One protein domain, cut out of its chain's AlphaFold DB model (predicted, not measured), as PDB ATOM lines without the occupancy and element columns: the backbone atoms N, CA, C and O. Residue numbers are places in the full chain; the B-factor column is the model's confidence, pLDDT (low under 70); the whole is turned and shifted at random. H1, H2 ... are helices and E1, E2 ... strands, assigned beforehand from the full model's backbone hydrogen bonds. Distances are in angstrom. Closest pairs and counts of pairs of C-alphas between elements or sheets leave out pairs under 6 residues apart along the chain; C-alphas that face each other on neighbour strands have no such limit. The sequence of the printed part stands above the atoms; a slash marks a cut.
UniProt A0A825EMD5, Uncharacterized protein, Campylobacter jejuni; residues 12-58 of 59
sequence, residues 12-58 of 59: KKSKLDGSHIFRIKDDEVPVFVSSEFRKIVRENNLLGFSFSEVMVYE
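What this domain is: This is residues 12 to 58 of the 59 residues of an uncharacterized protein of Campylobacter jejuni (UniProt A0A825EMD5). Little regular structure: a small strand hairpin, E1 and E2, leads into one short helix, H1, and the long unnamed stretch of residues 44 to 58 turns back to bring the two ends of the printed part together. Residues 42 to 48 stick out. The printed part has 47 residues, of which 15 are in named elements, in the order E1, E2, H1; the class is mixed, and the two-stranded sheet is antiparallel. It is only just loose, close to compact, with a radius of gyration of the C-alphas of 11.7 A and spans of 31 by 23 by 17 A.

How they stand to each other: E1, residues 21 to 23, and E2, residues 31 to 33, form a hairpin, antiparallel at 148 degrees between directions. N 22 and O 32 are 3.0 A apart, and N 32 and O 22 2.8 A, both within hydrogen-bond range. A tight link joins E2 to H1, residues 35 to 43, in which every O i to N i+4 pair is within hydrogen-bond range. The closest C-alphas of E1 and H1, those of Ile 21 and Phe 37, are 7.8 A apart.

Where its parts are: E1 begins at C-alpha 21 (40.810, -31.897, -6.009). H1 measures 12.2 A and ends at C-alpha 43 (53.211, -20.194, -9.677).

The domain as a whole: The C-alphas of Ser 14 and Leu 47 are the two farthest apart, 31.7 A; those of Lys 12 and Glu 58, first and last printed, are 6.7 A apart. The printed part has no cut, and no printed residue is under 70 in pLDDT.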
ATOM      1  N   LYS A  12      27.759 -28.367 -10.612       86.62
ATOM      2  CA  LYS A  12      26.857 -27.542  -9.801       86.62
ATOM      3  C   LYS A  12      27.617 -27.025  -8.592       86.62
ATOM      4  O   LYS A  12      27.980 -27.819  -7.727       86.62
ATOM      5  N   LYS A  13      27.795 -25.707  -8.494       83.44
ATOM      6  CA  LYS A  13      28.525 -25.072  -7.384       83.44
ATOM      7  C   LYS A  13      27.983 -25.467  -6.006       83.44
ATOM      8  O   LYS A  13      28.763 -25.764  -5.113       83.44
ATOM      9  N   SER A  14      26.662 -25.596  -5.863       87.12
ATOM     10  CA  SER A  14      25.997 -26.031  -4.622       87.12
ATOM     11  C   SER A  14      26.287 -27.476  -4.190       87.12
ATOM     12  O   SER A  14      25.887 -27.881  -3.101       87.12
ATOM     13  N   LYS A  15      26.929 -28.277  -5.044       85.19
ATOM     14  CA  LYS A  15      27.366 -29.647  -4.738       85.19
ATOM     15  C   LYS A  15      28.866 -29.748  -4.470       85.19
ATOM     16  O   LYS A  15      29.322 -30.830  -4.125       85.19
ATOM     17  N   LEU A  16      29.610 -28.656  -4.633       84.75
ATOM     18  CA  LEU A  16      31.023 -28.597  -4.281       84.75
ATOM     19  C   LEU A  16      31.140 -28.311  -2.782       84.75
ATOM     20  O   LEU A  16      30.489 -27.406  -2.267       84.75
ATOM     21  N   ASP A  17      31.971 -29.078  -2.089       86.00
ATOM     22  CA  ASP A  17      32.190 -28.984  -0.640       86.00
ATOM     23  C   ASP A  17      33.432 -28.150  -0.272       86.00
ATOM     24  O   ASP A  17      33.878 -28.150   0.871       86.00
ATOM     25  N   GLY A  18      33.998 -27.434  -1.247       85.06
ATOM     26  CA  GLY A  18      35.247 -26.687  -1.091       85.06
ATOM     27  C   GLY A  18      36.511 -27.518  -1.332       85.06
ATOM     28  O   GLY A  18      37.606 -26.964  -1.291       85.06
ATOM     29  N   SER A  19      36.395 -28.815  -1.639       91.50
ATOM     30  CA  SER A  19      37.544 -29.637  -2.024       91.50
ATOM     31  C   SER A  19      38.221 -29.101  -3.286       91.50
ATOM     32  O   SER A  19      37.589 -28.875  -4.320       91.50
ATOM     33  N   HIS A  20      39.543 -28.948  -3.226       93.62
ATOM     34  CA  HIS A  20      40.333 -28.434  -4.344       93.62
ATOM     35  C   HIS A  20      40.652 -29.478  -5.417       93.62
ATOM     36  O   HIS A  20      41.041 -29.080  -6.515       93.62
ATOM     37  N   ILE A  21      40.530 -30.772  -5.108       93.62
ATOM     38  CA  ILE A  21      40.810 -31.897  -6.009       93.62
ATOM     39  C   ILE A  21      39.746 -32.964  -5.765       93.62
ATOM     40  O   ILE A  21      39.588 -33.426  -4.636       93.62
ATOM     41  N   PHE A  22      39.025 -33.367  -6.807       91.38
ATOM     42  CA  PHE A  22      38.011 -34.415  -6.710       91.38
ATOM     43  C   PHE A  22      37.805 -35.123  -8.051       91.38
ATOM     44  O   PHE A  22      38.330 -34.728  -9.089       91.38
ATOM     45  N   ARG A  23      37.025 -36.199  -8.018       89.12
ATOM     46  CA  ARG A  23      36.655 -37.014  -9.178       89.12
ATOM     47  C   ARG A  23      35.202 -37.441  -9.038       89.12
ATOM     48  O   ARG A  23      34.709 -37.582  -7.917       89.12
ATOM     49  N   ILE A  24      34.516 -37.612 -10.163       85.31
ATOM     50  CA  ILE A  24      33.149 -38.137 -10.162       85.31
ATOM     51  C   ILE A  24      33.237 -39.637  -9.880       85.31
ATOM     52  O   ILE A  24      34.092 -40.337 -10.419       85.31
ATOM     53  N   LYS A  25      32.392 -40.124  -8.970       83.38
ATOM     54  CA  LYS A  25      32.356 -41.548  -8.642       83.38
ATOM     55  C   LYS A  25      32.019 -42.339  -9.908       83.38
ATOM     56  O   LYS A  25      31.078 -41.979 -10.606       83.38
ATOM     57  N   ASP A  26      32.787 -43.394 -10.164       83.62
ATOM     58  CA  ASP A  26      32.632 -44.292 -11.316       83.62
ATOM     59  C   ASP A  26      32.942 -43.645 -12.691       83.62
ATOM     60  O   ASP A  26      32.703 -44.262 -13.725       83.62
ATOM     61  N   ASP A  27      33.529 -42.438 -12.715       81.38
ATOM     62  CA  ASP A  27      34.104 -41.806 -13.913       81.38
ATOM     63  C   ASP A  27      35.637 -41.784 -13.787       81.38
ATOM     64  O   ASP A  27      36.205 -41.099 -12.931       81.38
ATOM     65  N   GLU A  28      36.316 -42.592 -14.602       74.69
ATOM     66  CA  GLU A  28      37.761 -42.818 -14.476       74.69
ATOM     67  C   GLU A  28      38.618 -41.693 -15.075       74.69
ATOM     68  O   GLU A  28      39.818 -41.635 -14.804       74.69
ATOM     69  N   VAL A  29      38.038 -40.807 -15.893       74.75
ATOM     70  CA  VAL A  29      38.831 -39.952 -16.790       74.75
ATOM     71  C   VAL A  29      39.104 -38.546 -16.228       74.75
ATOM     72  O   VAL A  29      40.271 -38.149 -16.197       74.75
ATOM     73  N   PRO A  30      38.118 -37.747 -15.775       83.44
ATOM     74  CA  PRO A  30      38.392 -36.384 -15.336       83.44
ATOM     75  C   PRO A  30      38.703 -36.300 -13.833       83.44
ATOM     76  O   PRO A  30      37.850 -36.525 -12.972       83.44
ATOM     77  N   VAL A  31      39.922 -35.856 -13.512       90.25
ATOM     78  CA  VAL A  31      40.240 -35.275 -12.199       90.25
ATOM     79  C   VAL A  31      39.956 -33.779 -12.266       90.25
ATOM     80  O   VAL A  31      40.571 -33.047 -13.041       90.25
ATOM     81  N   PHE A  32      39.019 -33.319 -11.447       91.31
ATOM     82  CA  PHE A  32      38.661 -31.914 -11.349       91.31
ATOM     83  C   PHE A  32      39.522 -31.233 -10.300       91.31
ATOM     84  O   PHE A  32      39.746 -31.767  -9.212       91.31
ATOM     85  N   VAL A  33      39.970 -30.022 -10.624       93.81
ATOM     86  CA  VAL A  33      40.718 -29.179  -9.700       93.81
ATOM     87  C   VAL A  33      40.145 -27.774  -9.659       93.81
ATOM     88  O   VAL A  33      39.665 -27.246 -10.662       93.81
ATOM     89  N   SER A  34      40.221 -27.157  -8.489       92.81
ATOM     90  CA  SER A  34      39.893 -25.743  -8.311       92.81
ATOM     91  C   SER A  34      40.870 -24.814  -9.044       92.81
ATOM     92  O   SER A  34      42.019 -25.167  -9.341       92.81
ATOM     93  N   SER A  35      40.432 -23.577  -9.270       92.19
ATOM     94  CA  SER A  35      41.272 -22.495  -9.786       92.19
ATOM     95  C   SER A  35      42.465 -22.179  -8.883       92.19
ATOM     96  O   SER A  35      43.554 -21.905  -9.383       92.19
ATOM     97  N   GLU A  36      42.282 -22.252  -7.568       94.69
ATOM     98  CA  GLU A  36      43.300 -21.995  -6.552       94.69
ATOM     99  C   GLU A  36      44.422 -23.027  -6.649       94.69
ATOM    100  O   GLU A  36      45.599 -22.667  -6.687       94.69
ATOM    101  N   PHE A  37      44.069 -24.306  -6.790       95.81
ATOM    102  CA  PHE A  37      45.048 -25.366  -7.012       95.81
ATOM    103  C   PHE A  37      45.829 -25.144  -8.313       95.81
ATOM    104  O   PHE A  37      47.060 -25.150  -8.307       95.81
ATOM    105  N   ARG A  38      45.131 -24.873  -9.428       96.12
ATOM    106  CA  ARG A  38      45.771 -24.571 -10.724       96.12
ATOM    107  C   ARG A  38      46.740 -23.390 -10.615       96.12
ATOM    108  O   ARG A  38      47.808 -23.426 -11.226       96.12
ATOM    109  N   LYS A  39      46.376 -22.351  -9.856       97.31
ATOM    110  CA  LYS A  39      47.221 -21.176  -9.614       97.31
ATOM    111  C   LYS A  39      48.516 -21.573  -8.901       97.31
ATOM    112  O   LYS A  39      49.583 -21.275  -9.427       97.31
ATOM    113  N   ILE A  40      48.428 -22.330  -7.805       97.69
ATOM    114  CA  ILE A  40      49.599 -22.817  -7.053       97.69
ATOM    115  C   ILE A  40      50.531 -23.648  -7.949       97.69
ATOM    116  O   ILE A  40      51.741 -23.426  -7.939       97.69
ATOM    117  N   VAL A  41      49.987 -24.564  -8.761       97.69
ATOM    118  CA  VAL A  41      50.782 -25.384  -9.698       97.69
ATOM    119  C   VAL A  41      51.578 -24.504 -10.665       97.69
ATOM    120  O   VAL A  41      52.772 -24.730 -10.867       97.69
ATOM    121  N   ARG A  42      50.928 -23.489 -11.249       96.56
ATOM    122  CA  ARG A  42      51.562 -22.573 -12.206       96.56
ATOM    123  C   ARG A  42      52.606 -21.675 -11.553       96.56
ATOM    124  O   ARG A  42      53.692 -21.539 -12.098       96.56
ATOM    125  N   GLU A  43      52.298 -21.094 -10.398       98.25
ATOM    126  CA  GLU A  43      53.211 -20.194  -9.677       98.25
ATOM    127  C   GLU A  43      54.488 -20.901  -9.213       98.25
ATOM    128  O   GLU A  43      55.551 -20.288  -9.161       98.25
ATOM    129  N   ASN A  44      54.403 -22.203  -8.935       98.25
ATOM    130  CA  ASN A  44      55.547 -23.022  -8.537       98.25
ATOM    131  C   ASN A  44      56.253 -23.714  -9.718       98.25
ATOM    132  O   ASN A  44      57.167 -24.503  -9.493       98.25
ATOM    133  N   ASN A  45      55.855 -23.439 -10.966       97.06
ATOM    134  CA  ASN A  45      56.420 -24.050 -12.177       97.06
ATOM    135  C   ASN A  45      56.461 -25.590 -12.138       97.06
ATOM    136  O   ASN A  45      57.409 -26.212 -12.622       97.06
ATOM    137  N   LEU A  46      55.436 -26.221 -11.557       98.06
ATOM    138  CA  LEU A  46      55.369 -27.679 -11.504       98.06
ATOM    139  C   LEU A  46      55.109 -28.243 -12.907       98.06
ATOM    140  O   LEU A  46      54.166 -27.848 -13.596       98.06
ATOM    141  N   LEU A  47      55.954 -29.184 -13.326       95.25
ATOM    142  CA  LEU A  47      55.879 -29.829 -14.638       95.25
ATOM    143  C   LEU A  47      54.950 -31.051 -14.611       95.25
ATOM    144  O   LEU A  47      54.663 -31.605 -13.552       95.25
ATOM    145  N   GLY A  48      54.500 -31.494 -15.789       95.44
ATOM    146  CA  GLY A  48      53.662 -32.695 -15.934       95.44
ATOM    147  C   GLY A  48      52.157 -32.460 -15.769       95.44
ATOM    148  O   GLY A  48      51.397 -33.422 -15.719       95.44
ATOM    149  N   PHE A  49      51.714 -31.201 -15.721       94.12
ATOM    150  CA  PHE A  49      50.301 -30.842 -15.614       94.12
ATOM    151  C   PHE A  49      49.771 -30.238 -16.917       94.12
ATOM    152  O   PHE A  49      50.400 -29.367 -17.517       94.12
ATOM    153  N   SER A  50      48.569 -30.658 -17.312       92.75
ATOM    154  CA  SER A  50      47.771 -30.030 -18.367       92.75
ATOM    155  C   SER A  50      46.355 -29.816 -17.844       92.75
ATOM    156  O   SER A  50      45.810 -30.685 -17.165       92.75
ATOM    157  N   PHE A  51      45.772 -28.651 -18.123       92.75
ATOM    158  CA  PHE A  51      44.471 -28.257 -17.587       92.75
ATOM    159  C   PHE A  51      43.525 -27.862 -18.714       92.75
ATOM    160  O   PHE A  51      43.868 -27.002 -19.526       92.75
ATOM    161  N   SER A  52      42.316 -28.421 -18.685       90.12
ATOM    162  CA  SER A  52      41.194 -28.028 -19.539       90.12
ATOM    163  C   SER A  52      40.145 -27.301 -18.705       90.12
ATOM    164  O   SER A  52      39.824 -27.732 -17.598       90.12
ATOM    165  N   GLU A  53      39.617 -26.190 -19.218       86.44
ATOM    166  CA  GLU A  53      38.563 -25.442 -18.529       86.44
ATOM    167  C   GLU A  53      37.208 -26.136 -18.697       86.44
ATOM    168  O   GLU A  53      36.878 -26.651 -19.764       86.44
ATOM    169  N   VAL A  54      36.424 -26.152 -17.618       83.81
ATOM    170  CA  VAL A  54      35.081 -26.739 -17.578       83.81
ATOM    171  C   VAL A  54      34.071 -25.675 -17.167       83.81
ATOM    172  O   VAL A  54      34.374 -24.805 -16.351       83.81
ATOM    173  N   MET A  55      32.859 -25.736 -17.722       81.94
ATOM    174  CA  MET A  55      31.799 -24.801 -17.344       81.94
ATOM    175  C   MET A  55      31.202 -25.180 -15.987       81.94
ATOM    176  O   MET A  55      30.762 -26.314 -15.775       81.94
ATOM    177  N   VAL A  56      31.149 -24.203 -15.087       79.81
ATOM    178  CA  VAL A  56      30.470 -24.310 -13.794       79.81
ATOM    179  C   VAL A  56      29.155 -23.553 -13.890       79.81
ATOM    180  O   VAL A  56      29.125 -22.414 -14.350       79.81
ATOM    181  N   TYR A  57      28.065 -24.193 -13.477       80.62
ATOM    182  CA  TYR A  57      26.752 -23.564 -13.448       80.62
ATOM    183  C   TYR A  57      26.483 -22.979 -12.060       80.62
ATOM    184  O   TYR A  57      26.544 -23.696 -11.051       80.62
ATOM    185  N   GLU A  58      26.196 -21.677 -12.021       74.25
ATOM    186  CA  GLU A  58      25.761 -20.966 -10.819       74.25
ATOM    187  C   GLU A  58      24.231 -20.868 -10.838       74.25
ATOM    188  O   GLU A  58      23.653 -20.341 -11.786       74.25
TER     189      GLU A  58